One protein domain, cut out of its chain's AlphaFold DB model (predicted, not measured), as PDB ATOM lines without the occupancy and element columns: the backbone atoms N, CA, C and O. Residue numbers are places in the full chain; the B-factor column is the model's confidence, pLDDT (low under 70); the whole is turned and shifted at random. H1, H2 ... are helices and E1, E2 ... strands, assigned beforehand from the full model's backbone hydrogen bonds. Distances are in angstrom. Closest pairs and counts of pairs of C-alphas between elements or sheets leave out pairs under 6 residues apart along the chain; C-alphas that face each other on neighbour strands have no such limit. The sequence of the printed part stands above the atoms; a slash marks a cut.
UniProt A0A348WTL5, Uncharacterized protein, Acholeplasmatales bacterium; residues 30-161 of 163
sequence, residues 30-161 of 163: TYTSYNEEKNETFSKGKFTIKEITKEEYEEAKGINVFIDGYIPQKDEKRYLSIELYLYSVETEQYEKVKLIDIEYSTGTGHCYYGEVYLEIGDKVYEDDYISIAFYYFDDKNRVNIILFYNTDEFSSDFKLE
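Overview. This is residues 30 to 161 of the 163 residues of an uncharacterized protein of Acholeplasmatales bacterium (UniProt A0A348WTL5). The ten strands make a small, twisted barrel, nearly closed, with one short helix, H1, packed on its wall at E3 and E4, and a loop whose residues 71 to 76 stick out from it. The wall runs on from strand to neighbour strand except beside E6, where E3 comes near without being its neighbour and E5 runs on into E6 across a break of one residue. The printed part has 132 residues with one named helix and ten named strands, along the chain E1 E2 H1 E3 E4 E5 E6 E7 E8 E9 E10, and the class is mostly strand. The sheet is branched at E4 and its neighbour pairs are antiparallel. The whole is compact, with a radius of gyration of the C-alphas of 14.7 A and spans of 48 by 36 by 25 A.

Along the chain. E4 is residues 79 to 88, 29.1 A from first to last C-alpha, and E2 is residues 42 to 52, 28.6 A. E1 is residues 30 to 33, and its C-alpha 30 stands at (-61.018, -31.322, 33.141). E3 is residues 65 to 67 and E5 residues 93 to 96. E6 is residues 98 to 104, 17.1 A long. E7 is residues 110 to 120, 30.0 A, and bends by 59 degrees at residue 114. E8, the longest strand by residues, is residues 123 to 135, 32.5 A, and bends by 71 degrees at residue 128; its C-alpha 123 is at (-39.782, -39.628, 18.193). E9 is residues 142 to 147, 16.7 A, and E10 is residues 154 to 160, 18.7 A, with C-alpha 160 at (-62.384, -25.760, 32.817). The helix H1 is residues 54 to 59.

Arrangement. E4 has E2 on one side, with N 46 and O 85 at 3.0 A, and E3 and E5 on the other side. This pairing is staggered: E3 pairs with residues 79 to 81 of E4, where N 66 and O 80 are 2.9 A apart, and E5 with residues 85 to 88, where N 88 and O 93 are 2.9 A apart. E1 and E2 form a hairpin, with N 31 and O 47 at 2.8 A. On its other side E1 is antiparallel to E10, at 134 degrees, with N 32 and O 159 at 2.9 A. E6 E7 E8 E9 E10 form a meander, each strand the antiparallel neighbour of the one before, as do E3 E4 E5. In the longer one, N 100 and O 115 are 2.9 A apart, N 118 and O 125 2.8 A, N 133 and O 144 2.9 A, and N 147 and O 154 2.8 A. E5 and E6 meet only through their link, at 52 degrees. E3 and E6 have 10 pairs of C-alphas within 8 A, the closest those of Phe 66 and Ile 102, 5.4 A apart. E4 and E8 are apart. H1 is on the sheet at a height of 9.0 A, only just over E4 alone, with 2 of its 6 C-alphas falling on E3. It runs along the strands, at 25 degrees to E4 on the local plane; the closest C-alphas of H1 and E4 are those of Lys 54 and Tyr 79, 6.3 A apart. In H1 every O i to N i+4 pair is within hydrogen-bond range.

Size, cuts and confidence. The two C-alphas farthest apart are those of Gln 73 and Asp 122, at 47.9 A, while those of Thr 30 and Glu 161, the first and last printed, are 5.8 A apart. The printed part has no cut. The link from E3 to E4, of 11 residues, is long, and residues 71 to 76 in it stand free. The mean pLDDT of the printed part is 90.6; it is under 70 at residues 36 to 38, 71 to 75 and 136 to 140.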
ATOM      1  N   THR A  30     -61.607 -31.214  34.475       96.94
ATOM      2  CA  THR A  30     -61.018 -31.322  33.141       96.94
ATOM      3  C   THR A  30     -60.980 -29.960  32.475       96.94
ATOM      4  O   THR A  30     -61.975 -29.244  32.434       96.94
ATOM      5  N   TYR A  31     -59.824 -29.626  31.928       95.94
ATOM      6  CA  TYR A  31     -59.554 -28.399  31.211       95.94
ATOM      7  C   TYR A  31     -59.247 -28.724  29.752       95.94
ATOM      8  O   TYR A  31     -58.487 -29.653  29.466       95.94
ATOM      9  N   THR A  32     -59.791 -27.940  28.825       95.44
ATOM     10  CA  THR A  32     -59.553 -28.086  27.381       95.44
ATOM     11  C   THR A  32     -59.007 -26.803  26.778       95.44
ATOM     12  O   THR A  32     -59.391 -25.702  27.182       95.44
ATOM     13  N   SER A  33     -58.081 -26.939  25.828       94.25
ATOM     14  CA  SER A  33     -57.521 -25.796  25.108       94.25
ATOM     15  C   SER A  33     -58.569 -25.135  24.209       94.25
ATOM     16  O   SER A  33     -59.329 -25.838  23.544       94.25
ATOM     17  N   TYR A  34     -58.592 -23.801  24.146       87.94
ATOM     18  CA  TYR A  34     -59.552 -23.045  23.319       87.94
ATOM     19  C   TYR A  34     -58.915 -21.976  22.418       87.94
ATOM     20  O   TYR A  34     -59.552 -21.530  21.464       87.94
ATOM     21  N   ASN A  35     -57.671 -21.580  22.691       71.62
ATOM     22  CA  ASN A  35     -56.870 -20.728  21.814       71.62
ATOM     23  C   ASN A  35     -55.793 -21.603  21.162       71.62
ATOM     24  O   ASN A  35     -54.643 -21.624  21.596       71.62
ATOM     25  N   GLU A  36     -56.204 -22.397  20.174       64.62
ATOM     26  CA  GLU A  36     -55.302 -23.255  19.403       64.62
ATOM     27  C   GLU A  36     -54.400 -22.364  18.529       64.62
ATOM     28  O   GLU A  36     -54.832 -21.833  17.500       64.62
ATOM     29  N   GLU A  37     -53.142 -22.164  18.933       64.19
ATOM     30  CA  GLU A  37     -52.124 -21.734  17.978       64.19
ATOM     31  C   GLU A  37     -51.906 -22.860  16.965       64.19
ATOM     32  O   GLU A  37     -51.924 -24.045  17.298       64.19
ATOM     33  N   LYS A  38     -51.736 -22.499  15.690       68.19
ATOM     34  CA  LYS A  38     -51.452 -23.488  14.648       68.19
ATOM     35  C   LYS A  38     -50.044 -24.039  14.855       68.19
ATOM     36  O   LYS A  38     -49.090 -23.467  14.338       68.19
ATOM     37  N   ASN A  39     -49.941 -25.149  15.570       80.75
ATOM     38  CA  ASN A  39     -48.736 -25.958  15.675       80.75
ATOM     39  C   ASN A  39     -48.909 -27.225  14.807       80.75
ATOM     40  O   ASN A  39     -49.968 -27.856  14.793       80.75
ATOM     41  N   GLU A  40     -47.890 -27.534  14.000       86.88
ATOM     42  CA  GLU A  40     -47.909 -28.639  13.026       86.88
ATOM     43  C   GLU A  40     -47.707 -30.020  13.675       86.88
ATOM     44  O   GLU A  40     -48.053 -31.035  13.072       86.88
ATOM     45  N   THR A  41     -47.201 -30.053  14.907       92.69
ATOM     46  CA  THR A  41     -46.922 -31.250  15.709       92.69
ATOM     47  C   THR A  41     -48.093 -31.568  16.647       92.69
ATOM     48  O   THR A  41     -48.630 -32.679  16.620       92.69
ATOM     49  N   PHE A  42     -48.551 -30.583  17.429       93.88
ATOM     50  CA  PHE A  42     -49.626 -30.729  18.417       93.88
ATOM     51  C   PHE A  42     -50.701 -29.658  18.228       93.88
ATOM     52  O   PHE A  42     -50.420 -28.474  18.374       93.88
ATOM     53  N   SER A  43     -51.950 -30.042  17.954       92.81
ATOM     54  CA  SER A  43     -52.991 -29.053  17.619       92.81
ATOM     55  C   SER A  43     -53.819 -28.565  18.807       92.81
ATOM     56  O   SER A  43     -54.357 -27.463  18.765       92.81
ATOM     57  N   LYS A  44     -53.953 -29.378  19.859       94.62
ATOM     58  CA  LYS A  44     -54.763 -29.064  21.043       94.62
ATOM     59  C   LYS A  44     -54.374 -29.918  22.235       94.62
ATOM     60  O   LYS A  44     -53.777 -30.981  22.072       94.62
ATOM     61  N   GLY A  45     -54.773 -29.485  23.422       95.56
ATOM     62  CA  GLY A  45     -54.516 -30.191  24.666       95.56
ATOM     63  C   GLY A  45     -55.764 -30.353  25.522       95.56
ATOM     64  O   GLY A  45     -56.734 -29.600  25.426       95.56
ATOM     65  N   LYS A  46     -55.707 -31.328  26.424       96.94
ATOM     66  CA  LYS A  46     -56.622 -31.421  27.561       96.94
ATOM     67  C   LYS A  46     -55.880 -31.951  28.773       96.94
ATOM     68  O   LYS A  46     -55.001 -32.798  28.620       96.94
ATOM     69  N   PHE A  47     -56.253 -31.505  29.962       97.94
ATOM     70  CA  PHE A  47     -55.745 -32.114  31.182       97.94
ATOM     71  C   PHE A  47     -56.805 -32.213  32.263       97.94
ATOM     72  O   PHE A  47     -57.777 -31.465  32.258       97.94
ATOM     73  N   THR A  48     -56.599 -33.122  33.209       98.06
ATOM     74  CA  THR A  48     -57.454 -33.256  34.388       98.06
ATOM     75  C   THR A  48     -56.621 -33.101  35.651       98.06
ATOM     76  O   THR A  48     -55.587 -33.755  35.774       98.06
ATOM     77  N   ILE A  49     -57.085 -32.272  36.589       97.06
ATOM     78  CA  ILE A  49     -56.514 -32.150  37.938       97.06
ATOM     79  C   ILE A  49     -57.426 -32.849  38.933       97.06
ATOM     80  O   ILE A  49     -58.646 -32.672  38.881       97.06
ATOM     81  N   LYS A  50     -56.825 -33.620  39.841       97.56
ATOM     82  CA  LYS A  50     -57.518 -34.260  40.965       97.56
ATOM     83  C   LYS A  50     -56.680 -34.203  42.225       97.56
ATOM     84  O   LYS A  50     -55.461 -34.377  42.152       97.56
ATOM     85  N   GLU A  51     -57.335 -34.028  43.362       97.06
ATOM     86  CA  GLU A  51     -56.705 -34.221  44.663       97.06
ATOM     87  C   GLU A  51     -56.385 -35.700  44.892       97.06
ATOM     88  O   GLU A  51     -57.163 -36.589  44.540       97.06
ATOM     89  N   ILE A  52     -55.203 -35.954  45.450       97.69
ATOM     90  CA  ILE A  52     -54.698 -37.291  45.760       97.69
ATOM     91  C   ILE A  52     -54.182 -37.341  47.195       97.69
ATOM     92  O   ILE A  52     -53.925 -36.321  47.839       97.69
ATOM     93  N   THR A  53     -54.003 -38.554  47.697       97.00
ATOM     94  CA  THR A  53     -53.363 -38.790  48.990       97.00
ATOM     95  C   THR A  53     -51.860 -38.503  48.936       97.00
ATOM     96  O   THR A  53     -51.228 -38.482  47.876       97.00
ATOM     97  N   LYS A  54     -51.256 -38.306  50.112       96.19
ATOM     98  CA  LYS A  54     -49.803 -38.161  50.234       96.19
ATOM     99  C   LYS A  54     -49.087 -39.435  49.773       96.19
ATOM    100  O   LYS A  54     -48.036 -39.352  49.147       96.19
ATOM    101  N   GLU A  55     -49.651 -40.594  50.091       98.00
ATOM    102  CA  GLU A  55     -49.123 -41.897  49.701       98.00
ATOM    103  C   GLU A  55     -49.064 -42.031  48.172       98.00
ATOM    104  O   GLU A  55     -48.007 -42.354  47.635       98.00
ATOM    105  N   GLU A  56     -50.145 -41.688  47.462       98.12
ATOM    106  CA  GLU A  56     -50.179 -41.679  45.989       98.12
ATOM    107  C   GLU A  56     -49.150 -40.703  45.394       98.12
ATOM    108  O   GLU A  56     -48.481 -41.027  44.412       98.12
ATOM    109  N   TYR A  57     -48.980 -39.526  46.007       98.00
ATOM    110  CA  TYR A  57     -47.971 -38.545  45.597       98.00
ATOM    111  C   TYR A  57     -46.540 -39.098  45.725       98.00
ATOM    112  O   TYR A  57     -45.732 -38.970  44.803       98.00
ATOM    113  N   GLU A  58     -46.220 -39.739  46.853       97.88
ATOM    114  CA  GLU A  58     -44.900 -40.333  47.096       97.88
ATOM    115  C   GLU A  58     -44.635 -41.544  46.179       97.88
ATOM    116  O   GLU A  58     -43.517 -41.717  45.683       97.88
ATOM    117  N   GLU A  59     -45.657 -42.357  45.896       98.44
ATOM    118  CA  GLU A  59     -45.569 -43.498  44.974       98.44
ATOM    119  C   GLU A  59     -45.351 -43.078  43.513       98.44
ATOM    120  O   GLU A  59     -44.646 -43.778  42.775       98.44
ATOM    121  N   ALA A  60     -45.901 -41.931  43.105       97.88
ATOM    122  CA  ALA A  60     -45.763 -41.386  41.754       97.88
ATOM    123  C   ALA A  60     -44.350 -40.861  41.438       97.88
ATOM    124  O   ALA A  60     -44.023 -40.675  40.265       97.88
ATOM    125  N   LYS A  61     -43.496 -40.663  42.456       98.06
ATOM    126  CA  LYS A  61     -42.078 -40.271  42.311       98.06
ATOM    127  C   LYS A  61     -41.878 -39.054  41.394       98.06
ATOM    128  O   LYS A  61     -41.043 -39.097  40.497       98.06
ATOM    129  N   GLY A  62     -42.686 -38.014  41.599       97.69
ATOM    130  CA  GLY A  62     -42.590 -36.751  40.854       97.69
ATOM    131  C   GLY A  62     -43.222 -36.767  39.460       97.69
ATOM    132  O   GLY A  62     -43.283 -35.728  38.811       97.69
ATOM    133  N   ILE A  63     -43.743 -37.904  38.992       98.50
ATOM    134  CA  ILE A  63     -44.369 -38.002  37.670       98.50
ATOM    135  C   ILE A  63     -45.845 -37.626  37.760       98.50
ATOM    136  O   ILE A  63     -46.622 -38.315  38.420       98.50
ATOM    137  N   ASN A  64     -46.251 -36.589  37.024       98.50
ATOM    138  CA  ASN A  64     -47.644 -36.158  36.881       98.50
ATOM    139  C   ASN A  64     -48.332 -35.820  38.215       98.50
ATOM    140  O   ASN A  64     -49.555 -35.921  38.344       98.50
ATOM    141  N   VAL A  65     -47.551 -35.408  39.213       98.50
ATOM    142  CA  VAL A  65     -48.031 -35.018  40.539       98.50
ATOM    143  C   VAL A  65     -47.324 -33.757  41.011       98.50
ATOM    144  O   VAL A  65     -46.177 -33.509  40.650       98.50
ATOM    145  N   PHE A  66     -48.004 -32.955  41.825       97.19
ATOM    146  CA  PHE A  66     -47.475 -31.696  42.339       97.19
ATOM    147  C   PHE A  66     -48.162 -31.292  43.642       97.19
ATOM    148  O   PHE A  66     -49.206 -31.826  44.016       97.19
ATOM    149  N   ILE A  67     -47.549 -30.359  44.362       94.69
ATOM    150  CA  ILE A  67     -48.119 -29.796  45.587       94.69
ATOM    151  C   ILE A  67     -48.797 -28.481  45.212       94.69
ATOM    152  O   ILE A  67     -48.191 -27.644  44.542       94.69
ATOM    153  N   ASP A  68     -50.044 -28.293  45.641       92.31
ATOM    154  CA  ASP A  68     -50.756 -27.035  45.437       92.31
ATOM    155  C   ASP A  68     -49.962 -25.877  46.077       92.31
ATOM    156  O   ASP A  68     -49.440 -25.990  47.187       92.31
ATOM    157  N   GLY A  69     -49.863 -24.752  45.365       87.69
ATOM    158  CA  GLY A  69     -49.184 -23.555  45.861       87.69
ATOM    159  C   GLY A  69     -50.003 -22.869  46.954       87.69
ATOM    160  O   GLY A  69     -49.464 -22.097  47.747       87.69
ATOM    161  N   TYR A  70     -51.304 -23.178  47.022       81.31
ATOM    162  CA  TYR A  70     -52.169 -22.800  48.124       81.31
ATOM    163  C   TYR A  70     -51.693 -23.427  49.441       81.31
ATOM    164  O   TYR A  70     -51.725 -24.642  49.629       81.31
ATOM    165  N   ILE A  71     -51.306 -22.573  50.388       69.44
ATOM    166  CA  ILE A  71     -50.982 -22.977  51.757       69.44
ATOM    167  C   ILE A  71     -52.208 -22.674  52.633       69.44
ATOM    168  O   ILE A  71     -52.458 -21.502  52.936       69.44
ATOM    169  N   PRO A  72     -52.995 -23.681  53.059       61.25
ATOM    170  CA  PRO A  72     -54.077 -23.445  54.002       61.25
ATOM    171  C   PRO A  72     -53.520 -22.950  55.340       61.25
ATOM    172  O   PRO A  72     -52.402 -23.276  55.733       61.25
ATOM    173  N   GLN A  73     -54.342 -22.233  56.110       56.41
ATOM    174  CA  GLN A  73     -54.007 -21.693  57.443       56.41
ATOM    175  C   GLN A  73     -53.595 -22.756  58.501       56.41
ATOM    176  O   GLN A  73     -53.418 -22.412  59.666       56.41
ATOM    177  N   LYS A  74     -53.494 -24.043  58.132       58.53
ATOM    178  CA  LYS A  74     -53.236 -25.200  59.007       58.53
ATOM    179  C   LYS A  74     -51.974 -26.011  58.655       58.53
ATOM    180  O   LYS A  74     -51.834 -27.113  59.168       58.53
ATOM    181  N   ASP A  75     -51.075 -25.504  57.808       61.34
ATOM    182  CA  ASP A  75     -49.818 -26.177  57.401       61.34
ATOM    183  C   ASP A  75     -49.983 -27.546  56.697       61.34
ATOM    184  O   ASP A  75     -49.003 -28.250  56.443       61.34
ATOM    185  N   GLU A  76     -51.207 -27.942  56.342       78.38
ATOM    186  CA  GLU A  76     -51.464 -29.174  55.593       78.38
ATOM    187  C   GLU A  76     -51.267 -28.932  54.094       78.38
ATOM    188  O   GLU A  76     -51.909 -28.074  53.493       78.38
ATOM    189  N   LYS A  77     -50.356 -29.689  53.480       89.31
ATOM    190  CA  LYS A  77     -50.138 -29.649  52.031       89.31
ATOM    191  C   LYS A  77     -51.292 -30.340  51.314       89.31
ATOM    192  O   LYS A  77     -51.703 -31.422  51.728       89.31
ATOM    193  N   ARG A  78     -51.741 -29.756  50.205       92.69
ATOM    194  CA  ARG A  78     -52.668 -30.392  49.267       92.69
ATOM    195  C   ARG A  78     -51.874 -30.999  48.113       92.69
ATOM    196  O   ARG A  78     -51.107 -30.291  47.462       92.69
ATOM    197  N   TYR A  79     -52.027 -32.302  47.895       95.69
ATOM    198  CA  TYR A  79     -51.327 -33.044  46.846       95.69
ATOM    199  C   TYR A  79     -52.264 -33.242  45.661       95.69
ATOM    200  O   TYR A  79     -53.420 -33.624  45.835       95.69
ATOM    201  N   LEU A  80     -51.771 -32.966  44.461       97.38
ATOM    202  CA  LEU A  80     -52.550 -32.998  43.234       97.38
ATOM    203  C   LEU A  80     -51.893 -33.933  42.221       97.38
ATOM    204  O   LEU A  80     -50.669 -34.003  42.120       97.38
ATOM    205  N   SER A  81     -52.722 -34.617  41.441       98.44
ATOM    206  CA  SER A  81     -52.325 -35.263  40.191       98.44
ATOM    207  C   SER A  81     -52.754 -34.409  39.006       98.44
ATOM    208  O   SER A  81     -53.774 -33.718  39.069       98.44
ATOM    209  N   ILE A  82     -51.987 -34.472  37.920       98.44
ATOM    210  CA  ILE A  82     -52.319 -33.865  36.634       98.44
ATOM    211  C   ILE A  82     -52.161 -34.895  35.522       98.44
ATOM    212  O   ILE A  82     -51.100 -35.479  35.329       98.44
ATOM    213  N   GLU A  83     -53.222 -35.118  34.758       98.38
ATOM    214  CA  GLU A  83     -53.178 -35.993  33.593       98.38
ATOM    215  C   GLU A  83     -53.332 -35.171  32.317       98.38
ATOM    216  O   GLU A  83     -54.446 -34.806  31.960       98.38
ATOM    217  N   LEU A  84     -52.215 -34.875  31.650       98.44
ATOM    218  CA  LEU A  84     -52.154 -34.051  30.443       98.44
ATOM    219  C   LEU A  84     -52.034 -34.906  29.174       98.44
ATOM    220  O   LEU A  84     -51.226 -35.833  29.102       98.44
ATOM    221  N   TYR A  85     -52.802 -34.535  28.152       98.12
ATOM    222  CA  TYR A  85     -52.731 -35.097  26.808       98.12
ATOM    223  C   TYR A  85     -52.608 -34.003  25.754       98.12
ATOM    224  O   TYR A  85     -53.322 -32.998  25.824       98.12
ATOM    225  N   LEU A  86     -51.800 -34.258  24.726       96.50
ATOM    226  CA  LEU A  86     -51.724 -33.441  23.513       96.50
ATOM    227  C   LEU A  86     -52.233 -34.235  22.316       96.50
ATOM    228  O   LEU A  86     -51.935 -35.416  22.177       96.50
ATOM    229  N   TYR A  87     -53.013 -33.598  21.450       95.94
ATOM    230  CA  TYR A  87     -53.446 -34.200  20.197       95.94
ATOM    231  C   TYR A  87     -52.330 -34.073  19.159       95.94
ATOM    232  O   TYR A  87     -52.065 -32.976  18.666       95.94
ATOM    233  N   SER A  88     -51.692 -35.194  18.836       95.19
ATOM    234  CA  SER A  88     -50.674 -35.288  17.791       95.19
ATOM    235  C   SER A  88     -51.332 -35.241  16.415       95.19
ATOM    236  O   SER A  88     -52.240 -36.020  16.111       95.19
ATOM    237  N   VAL A  89     -50.869 -34.320  15.569       93.81
ATOM    238  CA  VAL A  89     -51.353 -34.181  14.188       93.81
ATOM    239  C   VAL A  89     -50.928 -35.382  13.340       93.81
ATOM    240  O   VAL A  89     -51.688 -35.832  12.489       93.81
ATOM    241  N   GLU A  90     -49.738 -35.928  13.592       93.19
ATOM    242  CA  GLU A  90     -49.184 -37.060  12.841       93.19
ATOM    243  C   GLU A  90     -49.928 -38.372  13.118       93.19
ATOM    244  O   GLU A  90     -50.164 -39.149  12.193       93.19
ATOM    245  N   THR A  91     -50.289 -38.632  14.380       95.38
ATOM    246  CA  THR A  91     -50.964 -39.881  14.780       95.38
ATOM    247  C   THR A  91     -52.485 -39.757  14.827       95.38
ATOM    248  O   THR A  91     -53.173 -40.772  14.961       95.38
ATOM    249  N   GLU A  92     -53.014 -38.535  14.708       95.88
ATOM    250  CA  GLU A  92     -54.435 -38.192  14.845       95.88
ATOM    251  C   GLU A  92     -55.043 -38.633  16.194       95.88
ATOM    252  O   GLU A  92     -56.245 -38.906  16.300       95.88
ATOM    253  N   GLN A  93     -54.221 -38.704  17.247       96.69
ATOM    254  CA  GLN A  93     -54.592 -39.230  18.564       96.69
ATOM    255  C   GLN A  93     -54.104 -38.340  19.708       96.69
ATOM    256  O   GLN A  93     -53.204 -37.520  19.555       96.69
ATOM    257  N   TYR A  94     -54.733 -38.502  20.875       97.38
ATOM    258  CA  TYR A  94     -54.262 -37.892  22.115       97.38
ATOM    259  C   TYR A  94     -53.153 -38.739  22.731       97.38
ATOM    260  O   TYR A  94     -53.385 -39.887  23.105       97.38
ATOM    261  N   GLU A  95     -51.994 -38.125  22.907       97.81
ATOM    262  CA  GLU A  95     -50.798 -38.740  23.461       97.81
ATOM    263  C   GLU A  95     -50.587 -38.239  24.890       97.81
ATOM    264  O   GLU A  95     -50.701 -37.040  25.168       97.81
ATOM    265  N   LYS A  96     -50.333 -39.162  25.823       97.88
ATOM    266  CA  LYS A  96     -50.191 -38.831  27.245       97.88
ATOM    267  C   LYS A  96     -48.814 -38.240  27.513       97.88
ATOM    268  O   LYS A  96     -47.801 -38.905  27.309       97.88
ATOM    269  N   VAL A  97     -48.794 -37.029  28.052       98.19
ATOM    270  CA  VAL A  97     -47.568 -36.327  28.426       98.19
ATOM    271  C   VAL A  97     -47.120 -36.766  29.820       98.19
ATOM    272  O   VAL A  97     -47.942 -36.998  30.715       98.19
ATOM    273  N   LYS A  98     -45.805 -36.889  30.014       98.44
ATOM    274  CA  LYS A  98     -45.196 -36.997  31.340       98.44
ATOM    275  C   LYS A  98     -44.660 -35.627  31.730       98.44
ATOM    276  O   LYS A  98     -43.768 -35.108  31.073       98.44
ATOM    277  N   LEU A  99     -45.218 -35.068  32.789       98.56
ATOM    278  CA  LEU A  99     -44.691 -33.909  33.490       98.56
ATOM    279  C   LEU A  99     -43.903 -34.423  34.692       98.56
ATOM    280  O   LEU A  99     -44.363 -35.338  35.379       98.56
ATOM    281  N   ILE A 100     -42.714 -33.886  34.912       98.50
ATOM    282  CA  ILE A 100     -41.751 -34.426  35.872       98.50
ATOM    283  C   ILE A 100     -41.370 -33.314  36.840       98.50
ATOM    284  O   ILE A 100     -41.112 -32.188  36.415       98.50
ATOM    285  N   ASP A 101     -41.375 -33.646  38.132       97.94
ATOM    286  CA  ASP A 101     -40.925 -32.788  39.229       97.94
ATOM    287  C   ASP A 101     -41.515 -31.371  39.148       97.94
ATOM    288  O   ASP A 101     -40.818 -30.361  39.153       97.94
ATOM    289  N   ILE A 102     -42.848 -31.306  39.053       97.56
ATOM    290  CA  ILE A 102     -43.576 -30.040  38.991       97.56
ATOM    291  C   ILE A 102     -43.499 -29.328  40.353       97.56
ATOM    292  O   ILE A 102     -44.033 -29.805  41.362       97.56
ATOM    293  N   GLU A 103     -42.916 -28.135  40.365       95.12
ATOM    294  CA  GLU A 103     -42.714 -27.306  41.547       95.12
ATOM    295  C   GLU A 103     -43.453 -25.970  41.454       95.12
ATOM    296  O   GLU A 103     -43.481 -25.302  40.421       95.12
ATOM    297  N   TYR A 104     -44.035 -25.551  42.579       92.00
ATOM    298  CA  TYR A 104     -44.642 -24.233  42.719       92.00
ATOM    299  C   TYR A 104     -43.573 -23.132  42.777       92.00
ATOM    300  O   TYR A 104     -42.678 -23.156  43.625       92.00
ATOM    301  N   SER A 105     -43.723 -22.108  41.938       89.50
ATOM    302  CA  SER A 105     -42.879 -20.915  41.965       89.50
ATOM    303  C   SER A 105     -43.282 -19.978  43.105       89.50
ATOM    304  O   SER A 105     -44.269 -19.243  43.047       89.50
ATOM    305  N   THR A 106     -42.517 -19.988  44.194       82.62
ATOM    306  CA  THR A 106     -42.852 -19.191  45.380       82.62
ATOM    307  C   THR A 106     -42.883 -17.690  45.087       82.62
ATOM    308  O   THR A 106     -41.934 -17.138  44.531       82.62
ATOM    309  N   GLY A 107     -43.934 -17.005  45.543       73.81
ATOM    310  CA  GLY A 107     -44.070 -15.552  45.385       73.81
ATOM    311  C   GLY A 107     -44.695 -15.118  44.058       73.81
ATOM    312  O   GLY A 107     -44.883 -13.919  43.851       73.81
ATOM    313  N   THR A 108     -45.059 -16.063  43.189       76.88
ATOM    314  CA  THR A 108     -45.897 -15.802  42.012       76.88
ATOM    315  C   THR A 108     -47.377 -16.038  42.332       76.88
ATOM    316  O   THR A 108     -47.728 -16.457  43.438       76.88
ATOM    317  N   GLY A 109     -48.264 -15.823  41.349       76.19
ATOM    318  CA  GLY A 109     -49.574 -16.497  41.340       76.19
ATOM    319  C   GLY A 109     -49.404 -18.023  41.283       76.19
ATOM    320  O   GLY A 109     -48.305 -18.518  41.515       76.19
ATOM    321  N   HIS A 110     -50.444 -18.782  40.950       85.88
ATOM    322  CA  HIS A 110     -50.322 -20.227  40.711       85.88
ATOM    323  C   HIS A 110     -49.503 -20.531  39.444       85.88
ATOM    324  O   HIS A 110     -50.055 -20.910  38.415       85.88
ATOM    325  N   CYS A 111     -48.188 -20.346  39.513       91.94
ATOM    326  CA  CYS A 111     -47.251 -20.710  38.463       91.94
ATOM    327  C   CYS A 111     -46.415 -21.898  38.926       91.94
ATOM    328  O   CYS A 111     -45.932 -21.920  40.063       91.94
ATOM    329  N   TYR A 112     -46.234 -22.855  38.027       95.00
ATOM    330  CA  TYR A 112     -45.499 -24.084  38.265       95.00
ATOM    331  C   TYR A 112     -44.521 -24.343  37.127       95.00
ATOM    332  O   TYR A 112     -44.830 -24.065  35.964       95.00
ATOM    333  N   TYR A 113     -43.367 -24.889  37.484       96.25
ATOM    334  CA  TYR A 113     -42.289 -25.259  36.571       96.25
ATOM    335  C   TYR A 113     -41.897 -26.718  36.797       96.25
ATOM    336  O   TYR A 113     -42.246 -27.287  37.822       96.25
ATOM    337  N   GLY A 114     -41.192 -27.317  35.851       96.88
ATOM    338  CA  GLY A 114     -40.781 -28.721  35.884       96.88
ATOM    339  C   GLY A 114     -40.255 -29.138  34.517       96.88
ATOM    340  O   GLY A 114     -39.994 -28.278  33.676       96.88
ATOM    341  N   GLU A 115     -40.169 -30.439  34.277       97.56
ATOM    342  CA  GLU A 115     -39.703 -30.998  33.006       97.56
ATOM    343  C   GLU A 115     -40.853 -31.696  32.266       97.56
ATOM    344  O   GLU A 115     -41.888 -32.049  32.848       97.56
ATOM    345  N   VAL A 116     -40.677 -31.908  30.964       97.94
ATOM    346  CA  VAL A 116     -41.647 -32.604  30.118       97.94
ATOM    347  C   VAL A 116     -40.983 -33.677  29.279       97.94
ATOM    348  O   VAL A 116     -39.900 -33.488  28.738       97.94
ATOM    349  N   TYR A 117     -41.678 -34.801  29.137       97.88
ATOM    350  CA  TYR A 117     -41.295 -35.898  28.264       97.88
ATOM    351  C   TYR A 117     -42.518 -36.480  27.553       97.88
ATOM    352  O   TYR A 117     -43.562 -36.740  28.164       97.88
ATOM    353  N   LEU A 118     -42.367 -36.765  26.265       97.38
ATOM    354  CA  LEU A 118     -43.347 -37.457  25.445       97.38
ATOM    355  C   LEU A 118     -42.643 -38.299  24.378       97.38
ATOM    356  O   LEU A 118     -41.761 -37.822  23.674       97.38
ATOM    357  N   GLU A 119     -43.067 -39.549  24.224       96.38
ATOM    358  CA  GLU A 119     -42.540 -40.471  23.216       96.38
ATOM    359  C   GLU A 119     -43.683 -40.943  22.321       96.38
ATOM    360  O   GLU A 119     -44.697 -41.438  22.815       96.38
ATOM    361  N   ILE A 120     -43.517 -40.769  21.009       94.69
ATOM    362  CA  ILE A 120     -44.489 -41.160  19.987       94.69
ATOM    363  C   ILE A 120     -43.740 -41.948  18.911       94.69
ATOM    364  O   ILE A 120     -43.030 -41.379  18.079       94.69
ATOM    365  N   GLY A 121     -43.897 -43.274  18.917       92.00
ATOM    366  CA  GLY A 121     -43.131 -44.148  18.026       92.00
ATOM    367  C   GLY A 121     -41.625 -43.982  18.254       92.00
ATOM    368  O   GLY A 121     -41.156 -44.170  19.368       92.00
ATOM    369  N   ASP A 122     -40.884 -43.605  17.210       93.88
ATOM    370  CA  ASP A 122     -39.431 -43.382  17.274       93.88
ATOM    371  C   ASP A 122     -39.042 -41.929  17.626       93.88
ATOM    372  O   ASP A 122     -37.857 -41.590  17.641       93.88
ATOM    373  N   LYS A 123     -40.020 -41.040  17.861       94.00
ATOM    374  CA  LYS A 123     -39.782 -39.628  18.193       94.00
ATOM    375  C   LYS A 123     -39.888 -39.404  19.696       94.00
ATOM    376  O   LYS A 123     -40.858 -39.826  20.323       94.00
ATOM    377  N   VAL A 124     -38.917 -38.679  20.240       95.44
ATOM    378  CA  VAL A 124     -38.889 -38.231  21.635       95.44
ATOM    379  C   VAL A 124     -38.938 -36.709  21.646       95.44
ATOM    380  O   VAL A 124     -38.128 -36.061  20.986       95.44
ATOM    381  N   TYR A 125     -39.890 -36.169  22.397       95.19
ATOM    382  CA  TYR A 125     -40.018 -34.756  22.721       95.19
ATOM    383  C   TYR A 125     -39.704 -34.610  24.206       95.19
ATOM    384  O   TYR A 125     -40.366 -35.223  25.046       95.19
ATOM    385  N   GLU A 126     -38.694 -33.821  24.537       95.88
ATOM    386  CA  GLU A 126     -38.291 -33.578  25.918       95.88
ATOM    387  C   GLU A 126     -37.819 -32.137  26.088       95.88
ATOM    388  O   GLU A 126     -37.287 -31.534  25.154       95.88
ATOM    389  N   ASP A 127     -38.057 -31.579  27.271       96.12
ATOM    390  CA  ASP A 127     -37.550 -30.267  27.660       96.12
ATOM    391  C   ASP A 127     -37.378 -30.214  29.178       96.12
ATOM    392  O   ASP A 127     -38.179 -30.792  29.919       96.12
ATOM    393  N   ASP A 128     -36.359 -29.493  29.639       95.12
ATOM    394  CA  ASP A 128     -36.077 -29.289  31.067       95.12
ATOM    395  C   ASP A 128     -36.900 -28.136  31.668       95.12
ATOM    396  O   ASP A 128     -36.699 -27.728  32.815       95.12
ATOM    397  N   TYR A 129     -37.848 -27.616  30.883       93.88
ATOM    398  CA  TYR A 129     -38.719 -26.524  31.263       93.88
ATOM    399  C   TYR A 129     -40.147 -26.693  30.727       93.88
ATOM    400  O   TYR A 129     -40.398 -26.761  29.522       93.88
ATOM    401  N   ILE A 130     -41.105 -26.650  31.649       95.69
ATOM    402  CA  ILE A 130     -42.515 -26.342  31.399       95.69
ATOM    403  C   ILE A 130     -42.898 -25.066  32.128       95.69
ATOM    404  O   ILE A 130     -42.304 -24.732  33.148       95.69
ATOM    405  N   SER A 131     -43.964 -24.413  31.678       95.12
ATOM    406  CA  SER A 131     -44.642 -23.367  32.447       95.12
ATOM    407  C   SER A 131     -46.133 -23.657  32.500       95.12
ATOM    408  O   SER A 131     -46.784 -23.691  31.460       95.12
ATOM    409  N   ILE A 132     -46.682 -23.824  33.704       95.62
ATOM    410  CA  ILE A 132     -48.124 -23.963  33.948       95.62
ATOM    411  C   ILE A 132     -48.565 -22.795  34.824       95.62
ATOM    412  O   ILE A 132     -48.168 -22.708  35.983       95.62
ATOM    413  N   ALA A 133     -49.388 -21.900  34.289       93.38
ATOM    414  CA  ALA A 133     -49.866 -20.716  34.995       93.38
ATOM    415  C   ALA A 133     -51.394 -20.723  35.093       93.38
ATOM    416  O   ALA A 133     -52.084 -20.598  34.083       93.38
ATOM    417  N   PHE A 134     -51.932 -20.829  36.309       90.31
ATOM    418  CA  PHE A 134     -53.363 -20.676  36.570       90.31
ATOM    419  C   PHE A 134     -53.665 -19.208  36.850       90.31
ATOM    420  O   PHE A 134     -53.120 -18.597  37.776       90.31
ATOM    421  N   TYR A 135     -54.553 -18.638  36.043       81.88
ATOM    422  CA  TYR A 135     -54.930 -17.242  36.162       81.88
ATOM    423  C   TYR A 135     -56.187 -17.079  37.003       81.88
ATOM    424  O   TYR A 135     -57.237 -17.662  36.727       81.88
ATOM    425  N   TYR A 136     -56.107 -16.168  37.966       66.38
ATOM    426  CA  TYR A 136     -57.264 -15.667  38.694       66.38
ATOM    427  C   TYR A 136     -57.914 -14.519  37.919       66.38
ATOM    428  O   TYR A 136     -57.751 -13.347  38.257       66.38
ATOM    429  N   PHE A 137     -58.626 -14.850  36.845       65.81
ATOM    430  CA  PHE A 137     -59.639 -13.948  36.294       65.81
ATOM    431  C   PHE A 137     -60.950 -14.107  37.081       65.81
ATOM    432  O   PHE A 137     -61.067 -15.004  37.918       65.81
ATOM    433  N   ASP A 138     -61.954 -13.267  36.811       63.44
ATOM    434  CA  ASP A 138     -63.271 -13.355  37.468       63.44
ATOM    435  C   ASP A 138     -63.923 -14.746  37.321       63.44
ATOM    436  O   ASP A 138     -64.724 -15.148  38.163       63.44
ATOM    437  N   ASP A 139     -63.562 -15.493  36.271       67.81
ATOM    438  CA  ASP A 139     -64.049 -16.845  35.999       67.81
ATOM    439  C   ASP A 139     -63.216 -17.965  36.650       67.81
ATOM    440  O   ASP A 139     -63.653 -19.107  36.592       67.81
ATOM    441  N   LYS A 140     -62.064 -17.660  37.276       69.56
ATOM    442  CA  LYS A 140     -61.175 -18.561  38.057       69.56
ATOM    443  C   LYS A 140     -60.759 -19.886  37.393       69.56
ATOM    444  O   LYS A 140     -60.167 -20.743  38.040       69.56
ATOM    445  N   ASN A 141     -61.013 -20.042  36.099       83.88
ATOM    446  CA  ASN A 141     -61.034 -21.345  35.431       83.88
ATOM    447  C   ASN A 141     -60.069 -21.423  34.242       83.88
ATOM    448  O   ASN A 141     -60.264 -22.258  33.356       83.88
ATOM    449  N   ARG A 142     -59.061 -20.540  34.178       90.12
ATOM    450  CA  ARG A 142     -58.140 -20.441  33.037       90.12
ATOM    451  C   ARG A 142     -56.719 -20.811  33.399       90.12
ATOM    452  O   ARG A 142     -56.206 -20.388  34.434       90.12
ATOM    453  N   VAL A 143     -56.077 -21.530  32.492       93.25
ATOM    454  CA  VAL A 143     -54.699 -21.998  32.650       93.25
ATOM    455  C   VAL A 143     -53.959 -21.785  31.345       93.25
ATOM    456  O   VAL A 143     -54.512 -22.070  30.293       93.25
ATOM    457  N   ASN A 144     -52.728 -21.297  31.392       93.69
ATOM    458  CA  ASN A 144     -51.820 -21.341  30.252       93.69
ATOM    459  C   ASN A 144     -50.752 -22.400  30.509       93.69
ATOM    460  O   ASN A 144     -50.212 -22.476  31.615       93.69
ATOM    461  N   ILE A 145     -50.490 -23.227  29.500       95.12
ATOM    462  CA  ILE A 145     -49.452 -24.255  29.542       95.12
ATOM    463  C   ILE A 145     -48.527 -24.051  28.350       95.12
ATOM    464  O   ILE A 145     -49.006 -23.945  27.221       95.12
ATOM    465  N   ILE A 146     -47.224 -24.045  28.622       94.75
ATOM    466  CA  ILE A 146     -46.144 -24.020  27.634       94.75
ATOM    467  C   ILE A 146     -45.258 -25.248  27.864       94.75
ATOM    468  O   ILE A 146     -44.828 -25.491  28.995       94.75
ATOM    469  N   LEU A 147     -44.998 -26.005  26.800       95.06
ATOM    470  CA  LEU A 147     -44.210 -27.241  26.773       95.06
ATOM    471  C   LEU A 147     -43.264 -27.216  25.571       95.06
ATOM    472  O   LEU A 147     -43.584 -26.584  24.565       95.06
ATOM    473  N   PHE A 148     -42.165 -27.972  25.640       93.38
ATOM    474  CA  PHE A 148     -41.244 -28.180  24.511       93.38
ATOM    475  C   PHE A 148     -40.703 -26.871  23.905       93.38
ATOM    476  O   PHE A 148     -40.501 -26.776  22.696       93.38
ATOM    477  N   TYR A 149     -40.481 -25.859  24.747       86.50
ATOM    478  CA  TYR A 149     -40.051 -24.509  24.375       86.50
ATOM    479  C   TYR A 149     -38.834 -24.489  23.439       86.50
ATOM    480  O   TYR A 149     -38.759 -23.686  22.512       86.50
ATOM    481  N   ASN A 150     -37.875 -25.387  23.661       82.00
ATOM    482  CA  ASN A 150     -36.631 -25.435  22.894       82.00
ATOM    483  C   ASN A 150     -36.731 -26.231  21.578       82.00
ATOM    484  O   ASN A 150     -35.761 -26.261  20.813       82.00
ATOM    485  N   THR A 151     -37.860 -26.898  21.314       81.56
ATOM    486  CA  THR A 151     -38.041 -27.798  20.164       81.56
ATOM    487  C   THR A 151     -39.363 -27.525  19.438       81.56
ATOM    488  O   THR A 151     -39.434 -26.607  18.623       81.56
ATOM    489  N   ASP A 152     -40.402 -28.306  19.730       85.19
ATOM    490  CA  ASP A 152     -41.728 -28.273  19.111       85.19
ATOM    491  C   ASP A 152     -42.740 -27.588  20.042       85.19
ATOM    492  O   ASP A 152     -43.696 -28.217  20.505       85.19
ATOM    493  N   GLU A 153     -42.508 -26.301  20.335       91.31
ATOM    494  CA  GLU A 153     -43.235 -25.548  21.369       91.31
ATOM    495  C   GLU A 153     -44.754 -25.710  21.252       91.31
ATOM    496  O   GLU A 153     -45.380 -25.243  20.299       91.31
ATOM    497  N   PHE A 154     -45.363 -26.310  22.272       93.06
ATOM    498  CA  PHE A 154     -46.805 -26.285  22.455       93.06
ATOM    499  C   PHE A 154     -47.153 -25.242  23.514       93.06
ATOM    500  O   PHE A 154     -46.802 -25.401  24.683       93.06
ATOM    501  N   SER A 155     -47.888 -24.208  23.112       93.62
ATOM    502  CA  SER A 155     -48.396 -23.157  23.990       93.62
ATOM    503  C   SER A 155     -49.895 -23.000  23.772       93.62
ATOM    504  O   SER A 155     -50.357 -22.851  22.640       93.62
ATOM    505  N   SER A 156     -50.688 -23.079  24.842       93.56
ATOM    506  CA  SER A 156     -52.129 -22.860  24.725       93.56
ATOM    507  C   SER A 156     -52.783 -22.418  26.028       93.56
ATOM    508  O   SER A 156     -52.324 -22.733  27.129       93.56
ATOM    509  N   ASP A 157     -53.907 -21.719  25.877       93.44
ATOM    510  CA  ASP A 157     -54.829 -21.416  26.962       93.44
ATOM    511  C   ASP A 157     -55.915 -22.485  27.065       93.44
ATOM    512  O   ASP A 157     -56.544 -22.869  26.075       93.44
ATOM    513  N   PHE A 158     -56.190 -22.887  28.298       94.00
ATOM    514  CA  PHE A 158     -57.148 -23.904  28.686       94.00
ATOM    515  C   PHE A 158     -58.257 -23.309  29.549       94.00
ATOM    516  O   PHE A 158     -58.019 -22.389  30.338       94.00
ATOM    517  N   LYS A 159     -59.468 -23.856  29.421       93.62
ATOM    518  CA  LYS A 159     -60.630 -23.515  30.249       93.62
ATOM    519  C   LYS A 159     -61.207 -24.785  30.878       93.62
ATOM    520  O   LYS A 159     -61.277 -25.809  30.205       93.62
ATOM    521  N   LEU A 160     -61.624 -24.700  32.143       93.50
ATOM    522  CA  LEU A 160     -62.384 -25.760  32.817       93.50
ATOM    523  C   LEU A 160     -63.682 -26.056  32.044       93.50
ATOM    524  O   LEU A 160     -64.408 -25.127  31.675       93.50
ATOM    525  N   GLU A 161     -63.966 -27.334  31.804       90.12
ATOM    526  CA  GLU A 161     -65.235 -27.791  31.237       90.12
ATOM    527  C   GLU A 161     -66.379 -27.535  32.233       90.12
ATOM    528  O   GLU A 161     -66.252 -27.793  33.429       90.12
TER     529      GLU A 161